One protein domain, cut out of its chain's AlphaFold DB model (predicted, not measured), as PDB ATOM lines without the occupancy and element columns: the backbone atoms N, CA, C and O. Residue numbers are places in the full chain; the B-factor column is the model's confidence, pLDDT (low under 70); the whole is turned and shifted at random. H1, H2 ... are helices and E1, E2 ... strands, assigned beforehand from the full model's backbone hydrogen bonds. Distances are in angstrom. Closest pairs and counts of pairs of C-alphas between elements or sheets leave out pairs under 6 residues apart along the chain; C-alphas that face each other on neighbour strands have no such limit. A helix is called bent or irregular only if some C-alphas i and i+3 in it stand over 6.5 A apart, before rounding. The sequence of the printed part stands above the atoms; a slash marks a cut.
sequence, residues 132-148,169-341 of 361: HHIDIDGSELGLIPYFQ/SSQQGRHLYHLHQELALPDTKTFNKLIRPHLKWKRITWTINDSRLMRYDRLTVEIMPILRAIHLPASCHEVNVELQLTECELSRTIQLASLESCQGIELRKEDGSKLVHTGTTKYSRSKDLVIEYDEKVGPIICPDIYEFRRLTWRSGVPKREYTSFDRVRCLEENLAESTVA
ATOM      1  N   HIS A 132      36.559 -31.727  29.970       88.31
ATOM      2  CA  HIS A 132      36.489 -31.952  31.400       88.31
ATOM      3  C   HIS A 132      35.545 -30.920  32.012       88.31
ATOM      4  O   HIS A 132      35.937 -29.776  32.228       88.31
ATOM      5  N   HIS A 133      34.309 -31.351  32.278       83.88
ATOM      6  CA  HIS A 133      33.265 -30.527  32.890       83.88
ATOM      7  C   HIS A 133      33.352 -30.528  34.404       83.88
ATOM      8  O   HIS A 133      33.390 -31.587  35.042       83.88
ATOM      9  N   ILE A 134      33.369 -29.328  34.957       84.06
ATOM     10  CA  ILE A 134      33.893 -29.077  36.280       84.06
ATOM     11  C   ILE A 134      33.062 -27.942  36.929       84.06
ATOM     12  O   ILE A 134      33.247 -26.781  36.596       84.06
ATOM     13  N   ASP A 135      32.129 -28.278  37.830       77.06
ATOM     14  CA  ASP A 135      31.301 -27.324  38.614       77.06
ATOM     15  C   ASP A 135      31.929 -26.970  39.981       77.06
ATOM     16  O   ASP A 135      31.974 -27.844  40.864       77.06
ATOM     17  N   ILE A 136      32.582 -25.799  40.125       69.88
ATOM     18  CA  ILE A 136      33.148 -25.380  41.424       69.88
ATOM     19  C   ILE A 136      32.078 -24.594  42.146       69.88
ATOM     20  O   ILE A 136      31.958 -23.378  41.993       69.88
ATOM     21  N   ASP A 137      31.360 -25.291  43.009       62.91
ATOM     22  CA  ASP A 137      30.511 -24.623  43.970       62.91
ATOM     23  C   ASP A 137      31.332 -24.084  45.149       62.91
ATOM     24  O   ASP A 137      32.315 -24.689  45.598       62.91
ATOM     25  N   GLY A 138      30.894 -22.951  45.701       54.47
ATOM     26  CA  GLY A 138      31.506 -22.307  46.864       54.47
ATOM     27  C   GLY A 138      31.563 -23.210  48.103       54.47
ATOM     28  O   GLY A 138      32.373 -22.980  49.003       54.47
ATOM     29  N   SER A 139      30.766 -24.283  48.140       53.47
ATOM     30  CA  SER A 139      30.819 -25.320  49.176       53.47
ATOM     31  C   SER A 139      32.167 -26.063  49.224       53.47
ATOM     32  O   SER A 139      32.667 -26.336  50.316       53.47
ATOM     33  N   GLU A 140      32.835 -26.299  48.086       51.69
ATOM     34  CA  GLU A 140      34.178 -26.907  48.059       51.69
ATOM     35  C   GLU A 140      35.302 -25.946  48.465       51.69
ATOM     36  O   GLU A 140      36.410 -26.372  48.803       51.69
ATOM     37  N   LEU A 141      35.029 -24.642  48.429       49.75
ATOM     38  CA  LEU A 141      35.945 -23.603  48.897       49.75
ATOM     39  C   LEU A 141      35.795 -23.336  50.403       49.75
ATOM     40  O   LEU A 141      36.530 -22.509  50.937       49.75
ATOM     41  N   GLY A 142      34.884 -24.042  51.087       46.06
ATOM     42  CA  GLY A 142      34.558 -23.806  52.495       46.06
ATOM     43  C   GLY A 142      33.736 -22.533  52.724       46.06
ATOM     44  O   GLY A 142      33.612 -22.094  53.861       46.06
ATOM     45  N   LEU A 143      33.181 -21.939  51.661       42.09
ATOM     46  CA  LEU A 143      32.475 -20.655  51.706       42.09
ATOM     47  C   LEU A 143      30.965 -20.802  51.944       42.09
ATOM     48  O   LEU A 143      30.293 -19.807  52.201       42.09
ATOM     49  N   ILE A 144      30.416 -22.022  51.882       46.06
ATOM     50  CA  ILE A 144      28.998 -22.279  52.169       46.06
ATOM     51  C   ILE A 144      28.885 -23.354  53.262       46.06
ATOM     52  O   ILE A 144      28.823 -24.544  52.945       46.06
ATOM     53  N   PRO A 145      28.831 -22.957  54.550       44.94
ATOM     54  CA  PRO A 145      28.643 -23.879  55.676       44.94
ATOM     55  C   PRO A 145      27.364 -24.721  55.548       44.94
ATOM     56  O   PRO A 145      27.312 -25.865  55.990       44.94
ATOM     57  N   TYR A 146      26.344 -24.175  54.878       44.34
ATOM     58  CA  TYR A 146      24.998 -24.746  54.812       44.34
ATOM     59  C   TYR A 146      24.913 -26.088  54.060       44.34
ATOM     60  O   TYR A 146      24.076 -26.925  54.387       44.34
ATOM     61  N   PHE A 147      25.797 -26.348  53.087       44.16
ATOM     62  CA  PHE A 147      25.763 -27.605  52.320       44.16
ATOM     63  C   PHE A 147      26.551 -28.751  52.961       44.16
ATOM     64  O   PHE A 147      26.318 -29.909  52.618       44.16
ATOM     65  N   GLN A 148      27.440 -28.478  53.923       47.78
ATOM     66  CA  GLN A 148      28.131 -29.551  54.650       47.78
ATOM     67  C   GLN A 148      27.176 -30.347  55.549       47.78
ATOM     68  O   GLN A 148      27.417 -31.527  55.794       47.78
ATOM     69  N   SER A 169      49.591 -36.916  36.697       87.75
ATOM     70  CA  SER A 169      51.029 -36.733  36.503       87.75
ATOM     71  C   SER A 169      51.296 -35.712  35.394       87.75
ATOM     72  O   SER A 169      50.476 -35.561  34.490       87.75
ATOM     73  N   SER A 170      52.474 -35.082  35.382       89.62
ATOM     74  CA  SER A 170      52.871 -34.176  34.289       89.62
ATOM     75  C   SER A 170      52.814 -34.843  32.909       89.62
ATOM     76  O   SER A 170      52.481 -34.200  31.921       89.62
ATOM     77  N   GLN A 171      53.069 -36.154  32.834       88.31
ATOM     78  CA  GLN A 171      52.968 -36.923  31.590       88.31
ATOM     79  C   GLN A 171      51.529 -37.034  31.067       88.31
ATOM     80  O   GLN A 171      51.331 -37.076  29.856       88.31
ATOM     81  N   GLN A 172      50.537 -37.108  31.958       89.31
ATOM     82  CA  GLN A 172      49.120 -37.146  31.588       89.31
ATOM     83  C   GLN A 172      48.583 -35.734  31.351       89.31
ATOM     84  O   GLN A 172      47.903 -35.487  30.360       89.31
ATOM     85  N   GLY A 173      48.941 -34.799  32.233       91.94
ATOM     86  CA  GLY A 173      48.496 -33.412  32.175       91.94
ATOM     87  C   GLY A 173      48.974 -32.661  30.930       91.94
ATOM     88  O   GLY A 173      48.312 -31.715  30.516       91.94
ATOM     89  N   ARG A 174      50.058 -33.110  30.275       92.69
ATOM     90  CA  ARG A 174      50.542 -32.513  29.015       92.69
ATOM     91  C   ARG A 174      49.584 -32.670  27.824       92.69
ATOM     92  O   ARG A 174      49.773 -32.010  26.810       92.69
ATOM     93  N   HIS A 175      48.624 -33.589  27.925       90.81
ATOM     94  CA  HIS A 175      47.753 -33.992  26.819       90.81
ATOM     95  C   HIS A 175      46.317 -33.511  26.982       90.81
ATOM     96  O   HIS A 175      45.446 -33.984  26.267       90.81
ATOM     97  N   LEU A 176      46.045 -32.620  27.931       93.69
ATOM     98  CA  LEU A 176      44.685 -32.201  28.232       93.69
ATOM     99  C   LEU A 176      44.136 -31.275  27.145       93.69
ATOM    100  O   LEU A 176      44.771 -30.293  26.758       93.69
ATOM    101  N   TYR A 177      42.934 -31.578  26.666       93.31
ATOM    102  CA  TYR A 177      42.302 -30.780  25.624       93.31
ATOM    103  C   TYR A 177      41.522 -29.606  26.198       93.31
ATOM    104  O   TYR A 177      42.018 -28.479  26.152       93.31
ATOM    105  N   HIS A 178      40.334 -29.857  26.741       93.38
ATOM    106  CA  HIS A 178      39.389 -28.796  27.055       93.38
ATOM    107  C   HIS A 178      38.958 -28.857  28.517       93.38
ATOM    108  O   HIS A 178      38.388 -29.847  28.974       93.38
ATOM    109  N   LEU A 179      39.237 -27.785  29.254       93.19
ATOM    110  CA  LEU A 179      38.652 -27.535  30.565       93.19
ATOM    111  C   LEU A 179      37.384 -26.713  30.377       93.19
ATOM    112  O   LEU A 179      37.471 -25.593  29.886       93.19
ATOM    113  N   HIS A 180      36.239 -27.228  30.815       90.88
ATOM    114  CA  HIS A 180      35.001 -26.459  30.890       90.88
ATOM    115  C   HIS A 180      34.590 -26.345  32.352       90.88
ATOM    116  O   HIS A 180      34.101 -27.296  32.961       90.88
ATOM    117  N   GLN A 181      34.841 -25.174  32.920       89.31
ATOM    118  CA  GLN A 181      34.634 -24.888  34.323       89.31
ATOM    119  C   GLN A 181      33.454 -23.942  34.516       89.31
ATOM    120  O   GLN A 181      33.420 -22.853  33.952       89.31
ATOM    121  N   GLU A 182      32.512 -24.347  35.352       85.88
ATOM    122  CA  GLU A 182      31.415 -23.509  35.806       85.88
ATOM    123  C   GLU A 182      31.799 -22.827  37.122       85.88
ATOM    124  O   GLU A 182      32.340 -23.453  38.042       85.88
ATOM    125  N   LEU A 183      31.572 -21.518  37.171       84.62
ATOM    126  CA  LEU A 183      31.969 -20.629  38.248       84.62
ATOM    127  C   LEU A 183      30.725 -19.952  38.818       84.62
ATOM    128  O   LEU A 183      30.171 -19.046  38.196       84.62
ATOM    129  N   ALA A 184      30.329 -20.361  40.021       80.00
ATOM    130  CA  ALA A 184      29.307 -19.649  40.786       80.00
ATOM    131  C   ALA A 184      29.873 -18.380  41.449       80.00
ATOM    132  O   ALA A 184      29.178 -17.382  41.582       80.00
ATOM    133  N   LEU A 185      31.139 -18.422  41.880       79.19
ATOM    134  CA  LEU A 185      31.842 -17.306  42.516       79.19
ATOM    135  C   LEU A 185      33.235 -17.164  41.884       79.19
ATOM    136  O   LEU A 185      34.149 -17.916  42.238       79.19
ATOM    137  N   PRO A 186      33.404 -16.256  40.910       82.31
ATOM    138  CA  PRO A 186      34.680 -16.064  40.240       82.31
ATOM    139  C   PRO A 186      35.672 -15.363  41.177       82.31
ATOM    140  O   PRO A 186      35.543 -14.179  41.457       82.31
ATOM    141  N   ASP A 187      36.693 -16.082  41.641       86.25
ATOM    142  CA  ASP A 187      37.819 -15.493  42.370       86.25
ATOM    143  C   ASP A 187      39.173 -15.955  41.804       86.25
ATOM    144  O   ASP A 187      39.283 -16.953  41.081       86.25
ATOM    145  N   THR A 188      40.240 -15.231  42.154       88.50
ATOM    146  CA  THR A 188      41.606 -15.531  41.683       88.50
ATOM    147  C   THR A 188      42.017 -16.975  41.989       88.50
ATOM    148  O   THR A 188      42.718 -17.617  41.203       88.50
ATOM    149  N   LYS A 189      41.589 -17.517  43.134       88.06
ATOM    150  CA  LYS A 189      41.945 -18.870  43.572       88.06
ATOM    151  C   LYS A 189      41.272 -19.925  42.695       88.06
ATOM    152  O   LYS A 189      41.899 -20.932  42.369       88.06
ATOM    153  N   THR A 190      40.030 -19.691  42.302       85.12
ATOM    154  CA  THR A 190      39.169 -20.607  41.554       85.12
ATOM    155  C   THR A 190      39.599 -20.697  40.096       85.12
ATOM    156  O   THR A 190      39.697 -21.809  39.571       85.12
ATOM    157  N   PHE A 191      39.973 -19.567  39.487       86.69
ATOM    158  CA  PHE A 191      40.588 -19.526  38.156       86.69
ATOM    159  C   PHE A 191      41.938 -20.258  38.129       86.69
ATOM    160  O   PHE A 191      42.172 -21.131  37.294       86.69
ATOM    161  N   ASN A 192      42.819 -19.977  39.095       88.88
ATOM    162  CA  ASN A 192      44.160 -20.567  39.119       88.88
ATOM    163  C   ASN A 192      44.186 -22.037  39.562       88.88
ATOM    164  O   ASN A 192      45.173 -22.740  39.331       88.88
ATOM    165  N   LYS A 193      43.118 -22.545  40.191       87.56
ATOM    166  CA  LYS A 193      43.093 -23.904  40.756       87.56
ATOM    167  C   LYS A 193      43.422 -24.965  39.703       87.56
ATOM    168  O   LYS A 193      44.161 -25.903  40.008       87.56
ATOM    169  N   LEU A 194      42.913 -24.805  38.481       88.00
ATOM    170  CA  LEU A 194      43.043 -25.784  37.397       88.00
ATOM    171  C   LEU A 194      44.031 -25.374  36.299       88.00
ATOM    172  O   LEU A 194      44.293 -26.170  35.399       88.00
ATOM    173  N   ILE A 195      44.657 -24.203  36.430       92.50
ATOM    174  CA  ILE A 195      45.765 -23.739  35.585       92.50
ATOM    175  C   ILE A 195      47.084 -23.989  36.319       92.50
ATOM    176  O   ILE A 195      47.814 -23.087  36.715       92.50
ATOM    177  N   ARG A 196      47.373 -25.262  36.593       90.88
ATOM    178  CA  ARG A 196      48.644 -25.641  37.225       90.88
ATOM    179  C   ARG A 196      49.711 -25.895  36.162       90.88
ATOM    180  O   ARG A 196      49.366 -26.430  35.113       90.88
ATOM    181  N   PRO A 197      51.008 -25.697  36.464       92.88
ATOM    182  CA  PRO A 197      52.078 -25.863  35.474       92.88
ATOM    183  C   PRO A 197      52.133 -27.238  34.790       92.88
ATOM    184  O   PRO A 197      52.601 -27.346  33.662       92.88
ATOM    185  N   HIS A 198      51.656 -28.302  35.447       93.75
ATOM    186  CA  HIS A 198      51.626 -29.660  34.886       93.75
ATOM    187  C   HIS A 198      50.362 -29.972  34.065       93.75
ATOM    188  O   HIS A 198      50.319 -31.013  33.413       93.75
ATOM    189  N   LEU A 199      49.344 -29.107  34.104       94.94
ATOM    190  CA  LEU A 199      48.094 -29.241  33.359       94.94
ATOM    191  C   LEU A 199      48.168 -28.336  32.126       94.94
ATOM    192  O   LEU A 199      47.961 -27.126  32.201       94.94
ATOM    193  N   LYS A 200      48.511 -28.923  30.983       95.62
ATOM    194  CA  LYS A 200      48.711 -28.205  29.724       95.62
ATOM    195  C   LYS A 200      47.436 -28.255  28.892       95.62
ATOM    196  O   LYS A 200      47.335 -29.005  27.928       95.62
ATOM    197  N   TRP A 201      46.453 -27.463  29.314       96.00
ATOM    198  CA  TRP A 201      45.194 -27.291  28.595       96.00
ATOM    199  C   TRP A 201      45.425 -26.637  27.235       96.00
ATOM    200  O   TRP A 201      46.188 -25.672  27.137       96.00
ATOM    201  N   LYS A 202      44.740 -27.135  26.204       95.94
ATOM    202  CA  LYS A 202      44.687 -26.489  24.885       95.94
ATOM    203  C   LYS A 202      43.559 -25.468  24.787       95.94
ATOM    204  O   LYS A 202      43.718 -24.437  24.138       95.94
ATOM    205  N   ARG A 203      42.440 -25.746  25.452       95.12
ATOM    206  CA  ARG A 203      41.237 -24.918  25.476       95.12
ATOM    207  C   ARG A 203      40.729 -24.783  26.904       95.12
ATOM    208  O   ARG A 203      40.696 -25.768  27.643       95.12
ATOM    209  N   ILE A 204      40.321 -23.582  27.285       95.56
ATOM    210  CA  ILE A 204      39.703 -23.326  28.587       95.56
ATOM    211  C   ILE A 204      38.410 -22.552  28.366       95.56
ATOM    212  O   ILE A 204      38.384 -21.590  27.610       95.56
ATOM    213  N   THR A 205      37.348 -22.971  29.035       94.12
ATOM    214  CA  THR A 205      36.064 -22.286  29.033       94.12
ATOM    215  C   THR A 205      35.610 -22.084  30.458       94.12
ATOM    216  O   THR A 205      35.478 -23.050  31.208       94.12
ATOM    217  N   TRP A 206      35.358 -20.831  30.812       93.56
ATOM    218  CA  TRP A 206      34.733 -20.461  32.070       93.56
ATOM    219  C   TRP A 206      33.309 -20.023  31.810       93.56
ATOM    220  O   TRP A 206      33.088 -19.049  31.098       93.56
ATOM    221  N   THR A 207      32.353 -20.729  32.397       90.06
ATOM    222  CA  THR A 207      30.950 -20.328  32.394       90.06
ATOM    223  C   THR A 207      30.629 -19.718  33.744       90.06
ATOM    224  O   THR A 207      30.683 -20.394  34.766       90.06
ATOM    225  N   ILE A 208      30.337 -18.425  33.751       88.62
ATOM    226  CA  ILE A 208      30.010 -17.669  34.951       88.62
ATOM    227  C   ILE A 208      28.488 -17.633  35.053       88.62
ATOM    228  O   ILE A 208      27.818 -16.868  34.354       88.62
ATOM    229  N   ASN A 209      27.973 -18.508  35.914       80.12
ATOM    230  CA  ASN A 209      26.556 -18.657  36.213       80.12
ATOM    231  C   ASN A 209      26.328 -18.081  37.597       80.12
ATOM    232  O   ASN A 209      26.394 -18.797  38.596       80.12
ATOM    233  N   ASP A 210      26.106 -16.778  37.677       68.94
ATOM    234  CA  ASP A 210      25.836 -16.171  38.966       68.94
ATOM    235  C   ASP A 210      24.482 -15.467  38.942       68.94
ATOM    236  O   ASP A 210      24.342 -14.295  38.596       68.94
ATOM    237  N   SER A 211      23.464 -16.196  39.393       63.28
ATOM    238  CA  SER A 211      22.175 -15.614  39.774       63.28
ATOM    239  C   SER A 211      22.298 -14.619  40.940       63.28
ATOM    240  O   SER A 211      21.342 -13.918  41.255       63.28
ATOM    241  N   ARG A 212      23.465 -14.516  41.587       55.44
ATOM    242  CA  ARG A 212      23.817 -13.539  42.630       55.44
ATOM    243  C   ARG A 212      24.685 -12.385  42.098       55.44
ATOM    244  O   ARG A 212      24.725 -11.350  42.767       55.44
ATOM    245  N   LEU A 213      25.259 -12.471  40.883       54.16
ATOM    246  CA  LEU A 213      25.850 -11.324  40.155       54.16
ATOM    247  C   LEU A 213      24.771 -10.295  39.797       54.16
ATOM    248  O   LEU A 213      25.099  -9.150  39.502       54.16
ATOM    249  N   MET A 214      23.490 -10.674  39.906       51.25
ATOM    250  CA  MET A 214      22.304  -9.822  39.752       51.25
ATOM    251  C   MET A 214      22.371  -8.485  40.507       51.25
ATOM    252  O   MET A 214      21.564  -7.606  40.214       51.25
ATOM    253  N   ARG A 215      23.277  -8.323  41.484       57.25
ATOM    254  CA  ARG A 215      23.307  -7.145  42.356       57.25
ATOM    255  C   ARG A 215      24.403  -6.106  42.069       57.25
ATOM    256  O   ARG A 215      24.192  -4.988  42.515       57.25
ATOM    257  N   TYR A 216      25.509  -6.388  41.356       56.91
ATOM    258  CA  TYR A 216      26.625  -5.415  41.236       56.91
ATOM    259  C   TYR A 216      27.553  -5.602  40.014       56.91
ATOM    260  O   TYR A 216      27.645  -6.691  39.455       56.91
ATOM    261  N   ASP A 217      28.320  -4.547  39.688       67.88
ATOM    262  CA  ASP A 217      29.405  -4.434  38.679       67.88
ATOM    263  C   ASP A 217      30.653  -5.313  38.969       67.88
ATOM    264  O   ASP A 217      31.816  -4.942  38.808       67.88
ATOM    265  N   ARG A 218      30.432  -6.533  39.452       71.62
ATOM    266  CA  ARG A 218      31.500  -7.474  39.810       71.62
ATOM    267  C   ARG A 218      32.285  -7.983  38.605       71.62
ATOM    268  O   ARG A 218      33.426  -8.399  38.766       71.62
ATOM    269  N   LEU A 219      31.726  -7.938  37.397       72.44
ATOM    270  CA  LEU A 219      32.492  -8.254  36.187       72.44
ATOM    271  C   LEU A 219      33.687  -7.319  36.031       72.44
ATOM    272  O   LEU A 219      34.818  -7.785  35.887       72.44
ATOM    273  N   THR A 220      33.443  -6.016  36.127       76.12
ATOM    274  CA  THR A 220      34.497  -5.010  35.994       76.12
ATOM    275  C   THR A 220      35.427  -5.026  37.202       76.12
ATOM    276  O   THR A 220      36.646  -4.960  37.044       76.12
ATOM    277  N   VAL A 221      34.873  -5.159  38.411       81.44
ATOM    278  CA  VAL A 221      35.645  -5.038  39.659       81.44
ATOM    279  C   VAL A 221      36.414  -6.312  40.017       81.44
ATOM    280  O   VAL A 221      37.539  -6.223  40.503       81.44
ATOM    281  N   GLU A 222      35.850  -7.498  39.786       84.62
ATOM    282  CA  GLU A 222      36.426  -8.773  40.235       84.62
ATOM    283  C   GLU A 222      37.015  -9.573  39.066       84.62
ATOM    284  O   GLU A 222      38.173  -9.985  39.126       84.62
ATOM    285  N   ILE A 223      36.271  -9.761  37.970       87.38
ATOM    286  CA  ILE A 223      36.696 -10.658  36.879       87.38
ATOM    287  C   ILE A 223      37.787 -10.029  36.010       87.38
ATOM    288  O   ILE A 223      38.776 -10.697  35.702       87.38
ATOM    289  N   MET A 224      37.661  -8.758  35.624       90.31
ATOM    290  CA  MET A 224      38.655  -8.119  34.750       90.31
ATOM    291  C   MET A 224      40.076  -8.108  35.344       90.31
ATOM    292  O   MET A 224      41.010  -8.471  34.619       90.31
ATOM    293  N   PRO A 225      40.298  -7.751  36.629       93.69
ATOM    294  CA  PRO A 225      41.623  -7.858  37.235       93.69
ATOM    295  C   PRO A 225      42.164  -9.288  37.225       93.69
ATOM    296  O   PRO A 225      43.348  -9.484  36.950       93.69
ATOM    297  N   ILE A 226      41.303 -10.288  37.453       93.56
ATOM    298  CA  ILE A 226      41.689 -11.702  37.400       93.56
ATOM    299  C   ILE A 226      42.142 -12.077  35.989       93.56
ATOM    300  O   ILE A 226      43.238 -12.609  35.832       93.56
ATOM    301  N   LEU A 227      41.350 -11.760  34.959       94.56
ATOM    302  CA  LEU A 227      41.690 -12.059  33.563       94.56
ATOM    303  C   LEU A 227      42.988 -11.371  33.117       94.56
ATOM    304  O   LEU A 227      43.740 -11.938  32.331       94.56
ATOM    305  N   ARG A 228      43.290 -10.177  33.637       95.19
ATOM    306  CA  ARG A 228      44.560  -9.479  33.363       95.19
ATOM    307  C   ARG A 228      45.756 -10.093  34.094       95.19
ATOM    308  O   ARG A 228      46.871 -10.031  33.582       95.19
ATOM    309  N   ALA A 229      45.541 -10.637  35.290       95.06
ATOM    310  CA  ALA A 229      46.598 -11.201  36.130       95.06
ATOM    311  C   ALA A 229      46.872 -12.690  35.857       95.06
ATOM    312  O   ALA A 229      47.916 -13.215  36.260       95.06
ATOM    313  N   ILE A 230      45.940 -13.392  35.208       95.50
ATOM    314  CA  ILE A 230      46.050 -14.828  34.978       95.50
ATOM    315  C   ILE A 230      47.157 -15.155  33.973       95.50
ATOM    316  O   ILE A 230      47.320 -14.483  32.955       95.50
ATOM    317  N   HIS A 231      47.906 -16.216  34.261       95.56
ATOM    318  CA  HIS A 231      48.925 -16.754  33.367       95.56
ATOM    319  C   HIS A 231      48.449 -18.104  32.846       95.56
ATOM    320  O   HIS A 231      48.317 -19.066  33.601       95.56
ATOM    321  N   LEU A 232      48.149 -18.162  31.552       97.44
ATOM    322  CA  LEU A 232      47.640 -19.363  30.900       97.44
ATOM    323  C   LEU A 232      48.778 -20.338  30.568       97.44
ATOM    324  O   LEU A 232      49.889 -19.892  30.286       97.44
ATOM    325  N   PRO A 233      48.530 -21.659  30.502       97.12
ATOM    326  CA  PRO A 233      49.552 -22.604  30.067       97.12
ATOM    327  C   PRO A 233      50.080 -22.252  28.671       97.12
ATOM    328  O   PRO A 233      49.309 -21.856  27.796       97.12
ATOM    329  N   ALA A 234      51.371 -22.481  28.414       97.25
ATOM    330  CA  ALA A 234      51.962 -22.265  27.083       97.25
ATOM    331  C   ALA A 234      51.264 -23.061  25.951       97.25
ATOM    332  O   ALA A 234      51.304 -22.676  24.787       97.25
ATOM    333  N   SER A 235      50.581 -24.156  26.289       96.62
ATOM    334  CA  SER A 235      49.781 -24.968  25.364       96.62
ATOM    335  C   SER A 235      48.398 -24.397  25.045       96.62
ATOM    336  O   SER A 235      47.697 -24.959  24.210       96.62
ATOM    337  N   CYS A 236      47.947 -23.364  25.762       97.69
ATOM    338  CA  CYS A 236      46.599 -22.839  25.618       97.69
ATOM    339  C   CYS A 236      46.500 -22.021  24.328       97.69
ATOM    340  O   CYS A 236      47.269 -21.083  24.117       97.69
ATOM    341  N   HIS A 237      45.557 -22.400  23.471       97.25
ATOM    342  CA  HIS A 237      45.306 -21.781  22.173       97.25
ATOM    343  C   HIS A 237      43.976 -21.042  22.121       97.25
ATOM    344  O   HIS A 237      43.809 -20.177  21.266       97.25
ATOM    345  N   GLU A 238      43.041 -21.376  23.010       96.75
ATOM    346  CA  GLU A 238      41.725 -20.756  23.053       96.75
ATOM    347  C   GLU A 238      41.204 -20.644  24.488       96.75
ATOM    348  O   GLU A 238      41.231 -21.612  25.254       96.75
ATOM    349  N   VAL A 239      40.686 -19.463  24.815       97.06
ATOM    350  CA  VAL A 239      39.959 -19.194  26.052       97.06
ATOM    351  C   VAL A 239      38.576 -18.662  25.714       97.06
ATOM    352  O   VAL A 239      38.440 -17.760  24.891       97.06
ATOM    353  N   ASN A 240      37.563 -19.201  26.383       95.38
ATOM    354  CA  ASN A 240      36.191 -18.731  26.317       95.38
ATOM    355  C   ASN A 240      35.739 -18.272  27.704       95.38
ATOM    356  O   ASN A 240      35.930 -18.981  28.692       95.38
ATOM    357  N   VAL A 241      35.099 -17.110  27.769       94.12
ATOM    358  CA  VAL A 241      34.358 -16.670  28.956       94.12
ATOM    359  C   VAL A 241      32.899 -16.553  28.549       94.12
ATOM    360  O   VAL A 241      32.553 -15.694  27.744       94.12
ATOM    361  N   GLU A 242      32.063 -17.448  29.065       92.25
ATOM    362  CA  GLU A 242      30.613 -17.417  28.909       92.25
ATOM    363  C   GLU A 242      30.001 -16.722  30.123       92.25
ATOM    364  O   GLU A 242      30.217 -17.145  31.258       92.25
ATOM    365  N   LEU A 243      29.218 -15.678  29.886       90.56
ATOM    366  CA  LEU A 243      28.448 -14.995  30.911       90.56
ATOM    367  C   LEU A 243      26.961 -15.228  30.667       90.56
ATOM    368  O   LEU A 243      26.461 -14.923  29.582       90.56
ATOM    369  N   GLN A 244      26.270 -15.727  31.687       89.00
ATOM    370  CA  GLN A 244      24.814 -15.752  31.714       89.00
ATOM    371  C   GLN A 244      24.279 -14.332  31.955       89.00
ATOM    372  O   GLN A 244      24.625 -13.687  32.950       89.00
ATOM    373  N   LEU A 245      23.439 -13.842  31.045       88.38
ATOM    374  CA  LEU A 245      22.812 -12.534  31.178       88.38
ATOM    375  C   LEU A 245      21.587 -12.597  32.087       88.38
ATOM    376  O   LEU A 245      20.827 -13.567  32.075       88.38
ATOM    377  N   THR A 246      21.387 -11.534  32.859       85.38
ATOM    378  CA  THR A 246      20.205 -11.369  33.705       85.38
ATOM    379  C   THR A 246      18.993 -10.910  32.897       85.38
ATOM    380  O   THR A 246      19.140 -10.140  31.947       85.38
ATOM    381  N   GLU A 247      17.788 -11.276  33.330       85.25
ATOM    382  CA  GLU A 247      16.544 -10.739  32.753       85.25
ATOM    383  C   GLU A 247      16.328  -9.257  33.092       85.25
ATOM    384  O   GLU A 247      15.737  -8.518  32.310       85.25
ATOM    385  N   CYS A 248      16.843  -8.798  34.239       86.81
ATOM    386  CA  CYS A 248      16.773  -7.394  34.639       86.81
ATOM    387  C   CYS A 248      17.563  -6.507  33.662       86.81
ATOM    388  O   CYS A 248      18.775  -6.668  33.516       86.81
ATOM    389  N   GLU A 249      16.887  -5.543  33.034       87.81
ATOM    390  CA  GLU A 249      17.443  -4.687  31.977       87.81
ATOM    391  C   GLU A 249      18.651  -3.855  32.436       87.81
ATOM    392  O   GLU A 249      19.655  -3.766  31.724       87.81
ATOM    393  N   LEU A 250      18.598  -3.295  33.650       86.75
ATOM    394  CA  LEU A 250      19.702  -2.510  34.206       86.75
ATOM    395  C   LEU A 250      20.950  -3.377  34.413       86.75
ATOM    396  O   LEU A 250      22.026  -3.049  33.910       86.75
ATOM    397  N   SER A 251      20.805  -4.509  35.108       84.50
ATOM    398  CA  SER A 251      21.910  -5.447  35.346       84.50
ATOM    399  C   SER A 251      22.460  -5.999  34.034       84.50
ATOM    400  O   SER A 251      23.674  -6.077  33.861       84.50
ATOM    401  N   ARG A 252      21.587  -6.285  33.065       88.06
ATOM    402  CA  ARG A 252      21.970  -6.719  31.720       88.06
ATOM    403  C   ARG A 252      22.808  -5.666  30.994       88.06
ATOM    404  O   ARG A 252      23.815  -6.014  30.387       88.06
ATOM    405  N   THR A 253      22.418  -4.396  31.068       89.62
ATOM    406  CA  THR A 253      23.159  -3.283  30.452       89.62
ATOM    407  C   THR A 253      24.557  -3.155  31.056       89.62
ATOM    408  O   THR A 253      25.538  -3.066  30.320       89.62
ATOM    409  N   ILE A 254      24.665  -3.244  32.387       87.50
ATOM    410  CA  ILE A 254      25.953  -3.229  33.095       87.50
ATOM    411  C   ILE A 254      26.816  -4.422  32.662       87.50
ATOM    412  O   ILE A 254      27.964  -4.236  32.272       87.50
ATOM    413  N   GLN A 255      26.255  -5.636  32.649       88.31
ATOM    414  CA  GLN A 255      26.964  -6.841  32.209       88.31
ATOM    415  C   GLN A 255      27.502  -6.714  30.778       88.31
ATOM    416  O   GLN A 255      28.638  -7.107  30.515       88.31
ATOM    417  N   LEU A 256      26.707  -6.168  29.852       90.69
ATOM    418  CA  LEU A 256      27.126  -5.954  28.466       90.69
ATOM    419  C   LEU A 256      28.264  -4.930  28.369       90.69
ATOM    420  O   LEU A 256      29.264  -5.218  27.714       90.69
ATOM    421  N   ALA A 257      28.177  -3.807  29.085       90.62
ATOM    422  CA  ALA A 257      29.250  -2.811  29.135       90.62
ATOM    423  C   ALA A 257      30.558  -3.385  29.723       90.62
ATOM    424  O   ALA A 257      31.657  -3.136  29.212       90.62
ATOM    425  N   SER A 258      30.467  -4.224  30.762       88.00
ATOM    426  CA  SER A 258      31.632  -4.928  31.316       88.00
ATOM    427  C   SER A 258      32.221  -5.941  30.332       88.00
ATOM    428  O   SER A 258      33.441  -6.094  30.254       88.00
ATOM    429  N   LEU A 259      31.379  -6.642  29.565       89.94
ATOM    430  CA  LEU A 259      31.836  -7.577  28.534       89.94
ATOM    431  C   LEU A 259      32.556  -6.853  27.398       89.94
ATOM    432  O   LEU A 259      33.595  -7.333  26.950       89.94
ATOM    433  N   GLU A 260      32.047  -5.704  26.955       91.31
ATOM    434  CA  GLU A 260      32.724  -4.841  25.980       91.31
ATOM    435  C   GLU A 260      34.099  -4.410  26.496       91.31
ATOM    436  O   GLU A 260      35.103  -4.557  25.800       91.31
ATOM    437  N   SER A 261      34.177  -4.018  27.768       91.31
ATOM    438  CA  SER A 261      35.443  -3.669  28.422       91.31
ATOM    439  C   SER A 261      36.432  -4.845  28.483       91.31
ATOM    440  O   SER A 261      37.648  -4.644  28.417       91.31
ATOM    441  N   CYS A 262      35.942  -6.087  28.574       92.38
ATOM    442  CA  CYS A 262      36.779  -7.289  28.531       92.38
ATOM    443  C   CYS A 262      37.393  -7.556  27.147       92.38
ATOM    444  O   CYS A 262      38.430  -8.215  27.078       92.38
ATOM    445  N   GLN A 263      36.802  -7.065  26.050       94.44
ATOM    446  CA  GLN A 263      37.287  -7.345  24.687       94.44
ATOM    447  C   GLN A 263      38.707  -6.810  24.457       94.44
ATOM    448  O   GLN A 263      39.500  -7.439  23.762       94.44
ATOM    449  N   GLY A 264      39.063  -5.698  25.109       92.94
ATOM    450  CA  GLY A 264      40.408  -5.116  25.050       92.94
ATOM    451  C   GLY A 264      41.463  -5.838  25.899       92.94
ATOM    452  O   GLY A 264      42.612  -5.402  25.941       92.94
ATOM    453  N   ILE A 265      41.106  -6.906  26.620       95.56
ATOM    454  CA  ILE A 265      42.062  -7.662  27.434       95.56
ATOM    455  C   ILE A 265      42.848  -8.621  26.537       95.56
ATOM    456  O   ILE A 265      42.278  -9.499  25.893       95.56
ATOM    457  N   GLU A 266      44.172  -8.510  26.573       96.81
ATOM    458  CA  GLU A 266      45.078  -9.523  26.036       96.81
ATOM    459  C   GLU A 266      45.426 -10.534  27.131       96.81
ATOM    460  O   GLU A 266      46.031 -10.178  28.149       96.81
ATOM    461  N   LEU A 267      45.074 -11.802  26.926       97.50
ATOM    462  CA  LEU A 267      45.394 -12.849  27.895       97.50
ATOM    463  C   LEU A 267      46.829 -13.329  27.684       97.50
ATOM    464  O   LEU A 267      47.224 -13.645  26.561       97.50
ATOM    465  N   ARG A 268      47.612 -13.402  28.762       97.75
ATOM    466  CA  ARG A 268      49.032 -13.772  28.708       97.75
ATOM    467  C   ARG A 268      49.231 -15.253  29.004       97.75
ATOM    468  O   ARG A 268      48.601 -15.816  29.899       97.75
ATOM    469  N   LYS A 269      50.146 -15.876  28.272       97.81
ATOM    470  CA  LYS A 269      50.587 -17.254  28.494       97.81
ATOM    471  C   LYS A 269      51.909 -17.298  29.267       97.81
ATOM    472  O   LYS A 269      52.645 -16.317  29.320       97.81
ATOM    473  N   GLU A 270      52.223 -18.461  29.837       96.88
ATOM    474  CA  GLU A 270      53.478 -18.760  30.549       96.88
ATOM    475  C   GLU A 270      54.734 -18.485  29.700       96.88
ATOM    476  O   GLU A 270      55.777 -18.141  30.244       96.88
ATOM    477  N   ASP A 271      54.640 -18.636  28.377       97.00
ATOM    478  CA  ASP A 271      55.731 -18.395  27.420       97.00
ATOM    479  C   ASP A 271      55.846 -16.919  26.983       97.00
ATOM    480  O   ASP A 271      56.651 -16.592  26.113       97.00
ATOM    481  N   GLY A 272      55.030 -16.026  27.552       97.44
ATOM    482  CA  GLY A 272      54.969 -14.607  27.197       97.44
ATOM    483  C   GLY A 272      54.147 -14.298  25.940       97.44
ATOM    484  O   GLY A 272      53.861 -13.127  25.682       97.44
ATOM    485  N   SER A 273      53.716 -15.313  25.182       97.81
ATOM    486  CA  SER A 273      52.793 -15.114  24.061       97.81
ATOM    487  C   SER A 273      51.394 -14.735  24.560       97.81
ATOM    488  O   SER A 273      51.055 -14.897  25.737       97.81
ATOM    489  N   LYS A 274      50.578 -14.176  23.666       97.75
ATOM    490  CA  LYS A 274      49.272 -13.609  24.010       97.75
ATOM    491  C   LYS A 274      48.151 -14.269  23.217       97.75
ATOM    492  O   LYS A 274      48.350 -14.666  22.070       97.75
ATOM    493  N   LEU A 275      46.972 -14.353  23.826       98.12
ATOM    494  CA  LEU A 275      45.719 -14.633  23.132       98.12
ATOM    495  C   LEU A 275      44.975 -13.315  22.931       98.12
ATOM    496  O   LEU A 275      44.815 -12.535  23.875       98.12
ATOM    497  N   VAL A 276      44.519 -13.086  21.704       96.75
ATOM    498  CA  VAL A 276      43.815 -11.861  21.308       96.75
ATOM    499  C   VAL A 276      42.331 -12.169  21.201       96.75
ATOM    500  O   VAL A 276      41.954 -13.281  20.817       96.75
ATOM    501  N   HIS A 277      41.484 -11.210  21.571       97.00
ATOM    502  CA  HIS A 277      40.042 -11.329  21.372       97.00
ATOM    503  C   HIS A 277      39.746 -11.487  19.876       97.00
ATOM    504  O   HIS A 277      40.286 -10.772  19.039       97.00
ATOM    505  N   THR A 278      38.931 -12.482  19.540       96.00
ATOM    506  CA  THR A 278      38.606 -12.835  18.147       96.00
ATOM    507  C   THR A 278      37.125 -12.735  17.834       96.00
ATOM    508  O   THR A 278      36.746 -12.771  16.667       96.00
ATOM    509  N   GLY A 279      36.274 -12.632  18.851       94.19
ATOM    510  CA  GLY A 279      34.845 -12.551  18.628       94.19
ATOM    511  C   GLY A 279      34.026 -12.629  19.902       94.19
ATOM    512  O   GLY A 279      34.461 -13.142  20.940       94.19
ATOM    513  N   THR A 280      32.808 -12.123  19.772       94.12
ATOM    514  CA  THR A 280      31.762 -12.203  20.781       94.12
ATOM    515  C   THR A 280      30.581 -12.931  20.167       94.12
ATOM    516  O   THR A 280      30.162 -12.628  19.055       94.12
ATOM    517  N   THR A 281      30.041 -13.902  20.887       92.12
ATOM    518  CA  THR A 281      28.979 -14.769  20.387       92.12
ATOM    519  C   THR A 281      27.781 -14.695  21.326       92.12
ATOM    520  O   THR A 281      27.944 -14.794  22.544       92.12
ATOM    521  N   LYS A 282      26.578 -14.507  20.771       91.81
ATOM    522  CA  LYS A 282      25.305 -14.555  21.501       91.81
ATOM    523  C   LYS A 282      24.627 -15.887  21.244       91.81
ATOM    524  O   LYS A 282      24.543 -16.299  20.094       91.81
ATOM    525  N   TYR A 283      24.113 -16.520  22.285       88.50
ATOM    526  CA  TYR A 283      23.237 -17.679  22.140       88.50
ATOM    527  C   TYR A 283      22.310 -17.795  23.343       88.50
ATOM    528  O   TYR A 283      22.556 -17.184  24.382       88.50
ATOM    529  N   SER A 284      21.273 -18.614  23.212       85.44
ATOM    530  CA  SER A 284      20.377 -18.949  24.315       85.44
ATOM    531  C   SER A 284      20.491 -20.431  24.660       85.44
ATOM    532  O   SER A 284      20.719 -21.266  23.784       85.44
ATOM    533  N   ARG A 285      20.351 -20.777  25.942       80.56
ATOM    534  CA  ARG A 285      20.245 -22.166  26.411       80.56
ATOM    535  C   ARG A 285      18.954 -22.327  27.202       80.56
ATOM    536  O   ARG A 285      18.708 -21.569  28.135       80.56
ATOM    537  N   SER A 286      18.167 -23.335  26.841       75.69
ATOM    538  CA  SER A 286      17.039 -23.780  27.657       75.69
ATOM    539  C   SER A 286      17.564 -24.621  28.814       75.69
ATOM    540  O   SER A 286      18.362 -25.539  28.607       75.69
ATOM    541  N   LYS A 287      17.093 -24.337  30.021       73.00
ATOM    542  CA  LYS A 287      17.355 -25.113  31.222       73.00
ATOM    543  C   LYS A 287      16.035 -25.593  31.793       73.00
ATOM    544  O   LYS A 287      15.160 -24.803  32.115       73.00
ATOM    545  N   ASP A 288      15.940 -26.892  32.000       69.00
ATOM    546  CA  ASP A 288      14.855 -27.475  32.773       69.00
ATOM    547  C   ASP A 288      15.085 -27.144  34.259       69.00
ATOM    548  O   ASP A 288      15.958 -27.728  34.910       69.00
ATOM    549  N   LEU A 289      14.351 -26.170  34.800       67.19
ATOM    550  CA  LEU A 289      14.311 -25.923  36.239       67.19
ATOM    551  C   LEU A 289      13.258 -26.829  36.858       67.19
ATOM    552  O   LEU A 289      12.079 -26.740  36.526       67.19
ATOM    553  N   VAL A 290      13.677 -27.669  37.799       67.12
ATOM    554  CA  VAL A 290      12.734 -28.340  38.693       67.12
ATOM    555  C   VAL A 290      12.278 -27.298  39.709       67.12
ATOM    556  O   VAL A 290      13.051 -26.939  40.597       67.12
ATOM    557  N   ILE A 291      11.070 -26.765  39.531       71.75
ATOM    558  CA  ILE A 291      10.500 -25.758  40.438       71.75
ATOM    559  C   ILE A 291      10.009 -26.436  41.715       71.75
ATOM    560  O   ILE A 291      10.243 -25.949  42.817       71.75
ATOM    561  N   GLU A 292       9.359 -27.583  41.555       74.06
ATOM    562  CA  GLU A 292       8.733 -28.325  42.638       74.06
ATOM    563  C   GLU A 292       8.816 -29.822  42.345       74.06
ATOM    564  O   GLU A 292       8.873 -30.243  41.187       74.06
ATOM    565  N   TYR A 293       8.869 -30.631  43.398       68.00
ATOM    566  CA  TYR A 293       8.794 -32.079  43.283       68.00
ATOM    567  C   TYR A 293       7.481 -32.544  43.900       68.00
ATOM    568  O   TYR A 293       7.319 -32.484  45.117       68.00
ATOM    569  N   ASP A 294       6.563 -33.013  43.061       77.81
ATOM    570  CA  ASP A 294       5.315 -33.627  43.500       77.81
ATOM    571  C   ASP A 294       5.518 -35.151  43.567       77.81
ATOM    572  O   ASP A 294       6.000 -35.770  42.619       77.81
ATOM    573  N   GLU A 295       5.178 -35.788  44.689       78.88
ATOM    574  CA  GLU A 295       5.379 -37.236  44.861       78.88
ATOM    575  C   GLU A 295       4.538 -38.094  43.898       78.88
ATOM    576  O   GLU A 295       4.927 -39.222  43.586       78.88
ATOM    577  N   LYS A 296       3.397 -37.582  43.420       83.25
ATOM    578  CA  LYS A 296       2.475 -38.269  42.504       83.25
ATOM    579  C   LYS A 296       2.786 -37.974  41.040       83.25
ATOM    580  O   LYS A 296       2.614 -38.857  40.202       83.25
ATOM    581  N   VAL A 297       3.197 -36.745  40.730       78.31
ATOM    582  CA  VAL A 297       3.410 -36.269  39.349       78.31
ATOM    583  C   VAL A 297       4.889 -36.312  38.944       78.31
ATOM    584  O   VAL A 297       5.212 -36.386  37.759       78.31
ATOM    585  N   GLY A 298       5.799 -36.344  39.916       75.69
ATOM    586  CA  GLY A 298       7.237 -36.215  39.709       75.69
ATOM    587  C   GLY A 298       7.693 -34.747  39.691       75.69
ATOM    588  O   GLY A 298       6.994 -33.861  40.184       75.69
ATOM    589  N   PRO A 299       8.896 -34.457  39.160       71.94
ATOM    590  CA  PRO A 299       9.413 -33.095  39.104       71.94
ATOM    591  C   PRO A 299       8.582 -32.230  38.148       71.94
ATOM    592  O   PRO A 299       8.473 -32.537  36.960       71.94
ATOM    593  N   ILE A 300       8.055 -31.114  38.646       73.50
ATOM    594  CA  ILE A 300       7.459 -30.064  37.822       73.50
ATOM    595  C   ILE A 300       8.608 -29.269  37.205       73.50
ATOM    596  O   ILE A 300       9.338 -28.545  37.889       73.50
ATOM    597  N   ILE A 301       8.787 -29.455  35.899       75.75
ATOM    598  CA  ILE A 301       9.852 -28.831  35.122       75.75
ATOM    599  C   ILE A 301       9.294 -27.600  34.417       75.75
ATOM    600  O   ILE A 301       8.389 -27.712  33.593       75.75
ATOM    601  N   CYS A 302       9.881 -26.439  34.692       71.75
ATOM    602  CA  CYS A 302       9.678 -25.243  33.887       71.75
ATOM    603  C   CYS A 302      10.937 -24.995  33.050       71.75
ATOM    604  O   CYS A 302      12.019 -24.835  33.627       71.75
ATOM    605  N   PRO A 303      10.840 -25.013  31.711       74.94
ATOM    606  CA  PRO A 303      11.953 -24.623  30.870       74.94
ATOM    607  C   PRO A 303      12.173 -23.115  31.012       74.94
ATOM    608  O   PRO A 303      11.303 -22.318  30.674       74.94
ATOM    609  N   ASP A 304      13.344 -22.738  31.503       79.06
ATOM    610  CA  ASP A 304      13.804 -21.357  31.566       79.06
ATOM    611  C   ASP A 304      14.841 -21.124  30.463       79.06
ATOM    612  O   ASP A 304      15.685 -21.987  30.200       79.06
ATOM    613  N   ILE A 305      14.761 -19.992  29.769       82.44
ATOM    614  CA  ILE A 305      15.636 -19.688  28.634       82.44
ATOM    615  C   ILE A 305      16.614 -18.610  29.066       82.44
ATOM    616  O   ILE A 305      16.264 -17.444  29.213       82.44
ATOM    617  N   TYR A 306      17.882 -18.987  29.174       84.25
ATOM    618  CA  TYR A 306      18.940 -18.051  29.518       84.25
ATOM    619  C   TYR A 306      19.683 -17.582  28.283       84.25
ATOM    620  O   TYR A 306      20.155 -18.395  27.484       84.25
ATOM    621  N   GLU A 307      19.861 -16.270  28.167       89.00
ATOM    622  CA  GLU A 307      20.772 -15.685  27.191       89.00
ATOM    623  C   GLU A 307      22.205 -15.714  27.729       89.00
ATOM    624  O   GLU A 307      22.473 -15.375  28.880       89.00
ATOM    625  N   PHE A 308      23.143 -16.083  26.867       90.44
ATOM    626  CA  PHE A 308      24.566 -16.077  27.141       90.44
ATOM    627  C   PHE A 308      25.306 -15.183  26.158       90.44
ATOM    628  O   PHE A 308      24.970 -15.080  24.972       90.44
ATOM    629  N   ARG A 309      26.392 -14.594  26.653       92.12
ATOM    630  CA  ARG A 309      27.419 -13.957  25.831       92.12
ATOM    631  C   ARG A 309      28.742 -14.656  26.065       92.12
ATOM    632  O   ARG A 309      29.182 -14.787  27.202       92.12
ATOM    633  N   ARG A 310      29.379 -15.097  24.984       93.62
ATOM    634  CA  ARG A 310      30.703 -15.715  25.013       93.62
ATOM    635  C   ARG A 310      31.723 -14.781  24.392       93.62
ATOM    636  O   ARG A 310      31.598 -14.430  23.224       93.62
ATOM    637  N   LEU A 311      32.747 -14.438  25.159       94.50
ATOM    638  CA  LEU A 311      33.958 -13.801  24.659       94.50
ATOM    639  C   LEU A 311      34.980 -14.883  24.323       94.50
ATOM    640  O   LEU A 311      35.169 -15.809  25.115       94.50
ATOM    641  N   THR A 312      35.621 -14.765  23.163       96.00
ATOM    642  CA  THR A 312      36.571 -15.766  22.665       96.00
ATOM    643  C   THR A 312      37.925 -15.129  22.390       96.00
ATOM    644  O   THR A 312      38.041 -14.251  21.532       96.00
ATOM    645  N   TRP A 313      38.966 -15.623  23.055       97.62
ATOM    646  CA  TRP A 313      40.358 -15.273  22.779       97.62
ATOM    647  C   TRP A 313      41.063 -16.452  22.133       97.62
ATOM    648  O   TRP A 313      40.961 -17.575  22.629       97.62
ATOM    649  N   ARG A 314      41.801 -16.207  21.050       97.50
ATOM    650  CA  ARG A 314      42.538 -17.255  20.338       97.50
ATOM    651  C   ARG A 314      43.973 -16.844  20.064       97.50
ATOM    652  O   ARG A 314      44.312 -15.667  19.956       97.50
ATOM    653  N   SER A 315      44.811 -17.861  19.939       96.25
ATOM    654  CA  SER A 315      46.095 -17.751  19.260       96.25
ATOM    655  C   SER A 315      45.870 -17.793  17.746       96.25
ATOM    656  O   SER A 315      44.847 -18.296  17.291       96.25
ATOM    657  N   GLY A 316      46.843 -17.345  16.951       95.00
ATOM    658  CA  GLY A 316      46.802 -17.501  15.488       95.00
ATOM    659  C   GLY A 316      46.880 -18.956  14.995       95.00
ATOM    660  O   GLY A 316      46.889 -19.193  13.792       95.00
ATOM    661  N   VAL A 317      46.957 -19.937  15.904       95.88
ATOM    662  CA  VAL A 317      46.998 -21.364  15.570       95.88
ATOM    663  C   VAL A 317      45.626 -21.818  15.051       95.88
ATOM    664  O   VAL A 317      44.618 -21.594  15.729       95.88
ATOM    665  N   PRO A 318      45.548 -22.488  13.888       94.25
ATOM    666  CA  PRO A 318      44.288 -22.984  13.346       94.25
ATOM    667  C   PRO A 318      43.539 -23.921  14.305       94.25
ATOM    668  O   PRO A 318      44.107 -24.874  14.838       94.25
ATOM    669  N   LYS A 319      42.217 -23.726  14.434       90.62
ATOM    670  CA  LYS A 319      41.323 -24.505  15.320       90.62
ATOM    671  C   LYS A 319      41.506 -26.024  15.190       90.62
ATOM    672  O   LYS A 319      41.611 -26.732  16.189       90.62
ATOM    673  N   ARG A 320      41.655 -26.518  13.954       89.06
ATOM    674  CA  ARG A 320      41.867 -27.946  13.637       89.06
ATOM    675  C   ARG A 320      43.065 -28.589  14.349       89.06
ATOM    676  O   ARG A 320      43.048 -29.796  14.559       89.06
ATOM    677  N   GLU A 321      44.080 -27.813  14.726       88.94
ATOM    678  CA  GLU A 321      45.288 -28.326  15.389       88.94
ATOM    679  C   GLU A 321      45.060 -28.642  16.871       88.94
ATOM    680  O   GLU A 321      45.789 -29.441  17.473       88.94
ATOM    681  N   TYR A 322      44.026 -28.047  17.469       89.19
ATOM    682  CA  TYR A 322      43.709 -28.256  18.873       89.19
ATOM    683  C   TYR A 322      42.314 -28.821  19.138       89.19
ATOM    684  O   TYR A 322      42.153 -29.399  20.204       89.19
ATOM    685  N   THR A 323      41.349 -28.759  18.209       83.12
ATOM    686  CA  THR A 323      39.960 -29.231  18.426       83.12
ATOM    687  C   THR A 323      39.607 -30.562  17.761       83.12
ATOM    688  O   THR A 323      38.429 -30.902  17.675       83.12
ATOM    689  N   SER A 324      40.580 -31.324  17.257       68.31
ATOM    690  CA  SER A 324      40.348 -32.469  16.356       68.31
ATOM    691  C   SER A 324      39.490 -33.618  16.917       68.31
ATOM    692  O   SER A 324      39.189 -34.557  16.185       68.31
ATOM    693  N   PHE A 325      39.091 -33.581  18.191       67.44
ATOM    694  CA  PHE A 325      38.364 -34.675  18.837       67.44
ATOM    695  C   PHE A 325      37.200 -34.235  19.749       67.44
ATOM    696  O   PHE A 325      36.671 -35.050  20.503       67.44
ATOM    697  N   ASP A 326      36.772 -32.973  19.678       72.00
ATOM    698  CA  ASP A 326      35.653 -32.457  20.479       72.00
ATOM    699  C   ASP A 326      34.302 -32.858  19.882       72.00
ATOM    700  O   ASP A 326      33.702 -32.138  19.086       72.00
ATOM    701  N   ARG A 327      33.829 -34.054  20.229       74.50
ATOM    702  CA  ARG A 327      32.549 -34.583  19.725       74.50
ATOM    703  C   ARG A 327      31.355 -34.245  20.587       74.50
ATOM    704  O   ARG A 327      30.226 -34.461  20.166       74.50
ATOM    705  N   VAL A 328      31.604 -33.726  21.782       71.88
ATOM    706  CA  VAL A 328      30.547 -33.403  22.742       71.88
ATOM    707  C   VAL A 328      29.938 -32.031  22.465       71.88
ATOM    708  O   VAL A 328      29.070 -31.582  23.210       71.88
ATOM    709  N   ARG A 329      30.404 -31.355  21.397       71.75
ATOM    710  CA  ARG A 329      29.800 -30.141  20.828       71.75
ATOM    711  C   ARG A 329      29.492 -29.075  21.883       71.75
ATOM    712  O   ARG A 329      28.598 -28.258  21.710       71.75
ATOM    713  N   CYS A 330      30.271 -29.051  22.970       70.69
ATOM    714  CA  CYS A 330      30.002 -28.257  24.174       70.69
ATOM    715  C   CYS A 330      29.922 -26.747  23.904       70.69
ATOM    716  O   CYS A 330      29.403 -25.984  24.715       70.69
ATOM    717  N   LEU A 331      30.454 -26.316  22.759       71.62
ATOM    718  CA  LEU A 331      30.583 -24.924  22.360       71.62
ATOM    719  C   LEU A 331      30.157 -24.693  20.909       71.62
ATOM    720  O   LEU A 331      30.618 -23.714  20.321       71.62
ATOM    721  N   GLU A 332      29.343 -25.581  20.320       66.88
ATOM    722  CA  GLU A 332      28.948 -25.446  18.914       66.88
ATOM    723  C   GLU A 332      28.380 -24.060  18.598       66.88
ATOM    724  O   GLU A 332      27.504 -23.537  19.286       66.88
ATOM    725  N   GLU A 333      28.915 -23.484  17.523       51.97
ATOM    726  CA  GLU A 333      28.560 -22.168  16.989       51.97
ATOM    727  C   GLU A 333      27.133 -22.158  16.415       51.97
ATOM    728  O   GLU A 333      26.538 -21.098  16.305       51.97
ATOM    729  N   ASN A 334      26.539 -23.329  16.148       52.91
ATOM    730  CA  ASN A 334      25.154 -23.465  15.676       52.91
ATOM    731  C   ASN A 334      24.108 -23.045  16.720       52.91
ATOM    732  O   ASN A 334      22.952 -22.829  16.373       52.91
ATOM    733  N   LEU A 335      24.495 -22.933  17.995       53.44
ATOM    734  CA  LEU A 335      23.648 -22.324  19.022       53.44
ATOM    735  C   LEU A 335      23.593 -20.802  18.902       53.44
ATOM    736  O   LEU A 335      22.746 -20.172  19.529       53.44
ATOM    737  N   ALA A 336      24.518 -20.214  18.152       51.50
ATOM    738  CA  ALA A 336      24.716 -18.791  18.126       51.50
ATOM    739  C   ALA A 336      24.175 -18.124  16.873       51.50
ATOM    740  O   ALA A 336      24.532 -18.465  15.747       51.50
ATOM    741  N   GLU A 337      23.425 -17.053  17.093       53.16
ATOM    742  CA  GLU A 337      23.291 -15.997  16.102       53.16
ATOM    743  C   GLU A 337      24.632 -15.252  16.065       53.16
ATOM    744  O   GLU A 337      24.982 -14.483  16.968       53.16
ATOM    745  N   SER A 338      25.446 -15.553  15.050       45.12
ATOM    746  CA  SER A 338      26.742 -14.903  14.854       45.12
ATOM    747  C   SER A 338      26.537 -13.410  14.585       45.12
ATOM    748  O   SER A 338      26.160 -13.003  13.489       45.12
ATOM    749  N   THR A 339      26.803 -12.580  15.592       46.56
ATOM    750  CA  THR A 339      26.971 -11.137  15.413       46.56
ATOM    751  C   THR A 339      28.434 -10.905  15.064       46.56
ATOM    752  O   THR A 339      29.298 -10.849  15.936       46.56
ATOM    753  N   VAL A 340      28.737 -10.864  13.764       44.75
ATOM    754  CA  VAL A 340      30.089 -10.568  13.275       44.75
ATOM    755  C   VAL A 340      30.475  -9.184  13.794       44.75
ATOM    756  O   VAL A 340      29.803  -8.199  13.492       44.75
ATOM    757  N   ALA A 341      31.526  -9.113  14.614       44.56
ATOM    758  CA  ALA A 341      32.076  -7.838  15.050       44.56
ATOM    759  C   ALA A 341      32.475  -7.024  13.805       44.56
ATOM    760  O   ALA A 341      33.068  -7.603  12.891       44.56
TER     761      ALA A 341
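Overview. This is residues 132 to 148 and 169 to 341 of the 361 residues of an uncharacterized protein of Lophiotrema nucula (UniProt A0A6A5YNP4). A curled sheet of seven strands, bent round like part of a barrel, has two helices side by side on it, H4 and H5, with the shorter H3 beyond H4. Two very long strands, E6 and E7, form a hairpin whose turn end reaches out from the body as an arm, and the tail after E7, residues 315 to 341, holds no named element. The printed part has 190 residues, with five named helices and seven named strands in the order E1 H1 H2 E2 H3 E3 H4 E4 H5 E5 E6 E7; the class is mixed, helices and strands. The sheet is mixed and runs E1 E2 E3 E4 E7 E6 E5, with E1 to E4 parallel and the rest antiparallel. The whole is compact, with a radius of gyration of the C-alphas of 17.5 A, and spans 56 by 39 by 33 A.

Arrangement. The twisted sheet runs from E1, residues 132 to 136, through E2, residues 178 to 183, E3, residues 203 to 208, E4, residues 238 to 244, E7, residues 298 to 314, and E6, residues 274 to 294, to E5, residues 267 to 269. E1 and E5 are its edge strands. E1 and E2 are parallel at 17 degrees, with N 134 and O 180 2.9 A apart, within hydrogen-bond range. E2 and E3 are parallel at 15 degrees, with N 181 and O 205 at 2.8 A, and E3 and E4 at 13 degrees, with N 206 and O 240 at 2.9 A. E4 and E7 are antiparallel at 138 degrees, with N 241 and O 311 at 3.0 A. E7 and E6 form a hairpin, antiparallel at 175 degrees, with N 285 and O 306 at 2.8 A. E6 and E5 are a hairpin too, with N 275 and O 267 at 2.8 A; E5, E6 and E7 make a meander, each strand the antiparallel neighbour of the one before. E6 bends by 77 degrees at residue 278, and E7 by 58 degrees at residue 302. H5, residues 249 to 263, is on the sheet at a height over the sheet of 10.3 A, over E7, and runs along the strands, at 16 degrees to E7 on the local plane; it only just fails to lie over E4, on which 2 of its C-alphas fall. H4, residues 218 to 229, only grazes the sheet, and touches H5 with its residues 219 to 224 alone, at a shallow tilt of 13 degrees, the same way; their closest C-alphas, of Thr 220 and Ser 258, are 5.5 A apart. H4 is irregular, but only just: C-alphas 221 and 224 are 6.53 A apart. H3, residues 188 to 193, only grazes the sheet with its residues 190 to 191 and is close to H4 but not clearly touching, the closest C-alphas, of Thr 188 and Ile 226, being 5.7 A apart. E2, H3, E3 and E3, H4, E4 are strand-helix-strand units, two parallel neighbour strands with a helix between, each with a right-handed crossover. H1, residues 145 to 148, and H2, residues 170 to 173, are not on the sheet. Each O i to N i+4 pair is within hydrogen-bond range in H3 and H5, 5 of 8 are in H4, and H1 and H2 are too short for such a pair.

Along the chain. E1 begins at C-alpha 132, (36.489, -31.952, 31.400). E6 is 52.1 A long from first to last C-alpha and E7 44.5 A; E7 ends at C-alpha 314, (42.538, -17.255, 20.338). H5 is 21.3 A long and begins at C-alpha 249, (17.443, -4.687, 31.977); H4 is 16.0 A and E4 19.6 A.

Size, cuts and confidence. The C-alphas farthest apart, of Gly 272 and Lys 296, are 59.6 A apart. Residues 149 to 168 are not printed, and C-alphas 148 and 169 are 30.1 A apart across this cut. Of the links that are printed whole, no link is long. Residues 336 to 337 pair antiparallel with residues 282 to 283 of E6. The mean pLDDT of the printed part is 82.2; 37 residues are under 70, among them 136 to 148, 210 to 217 and 332 to 341.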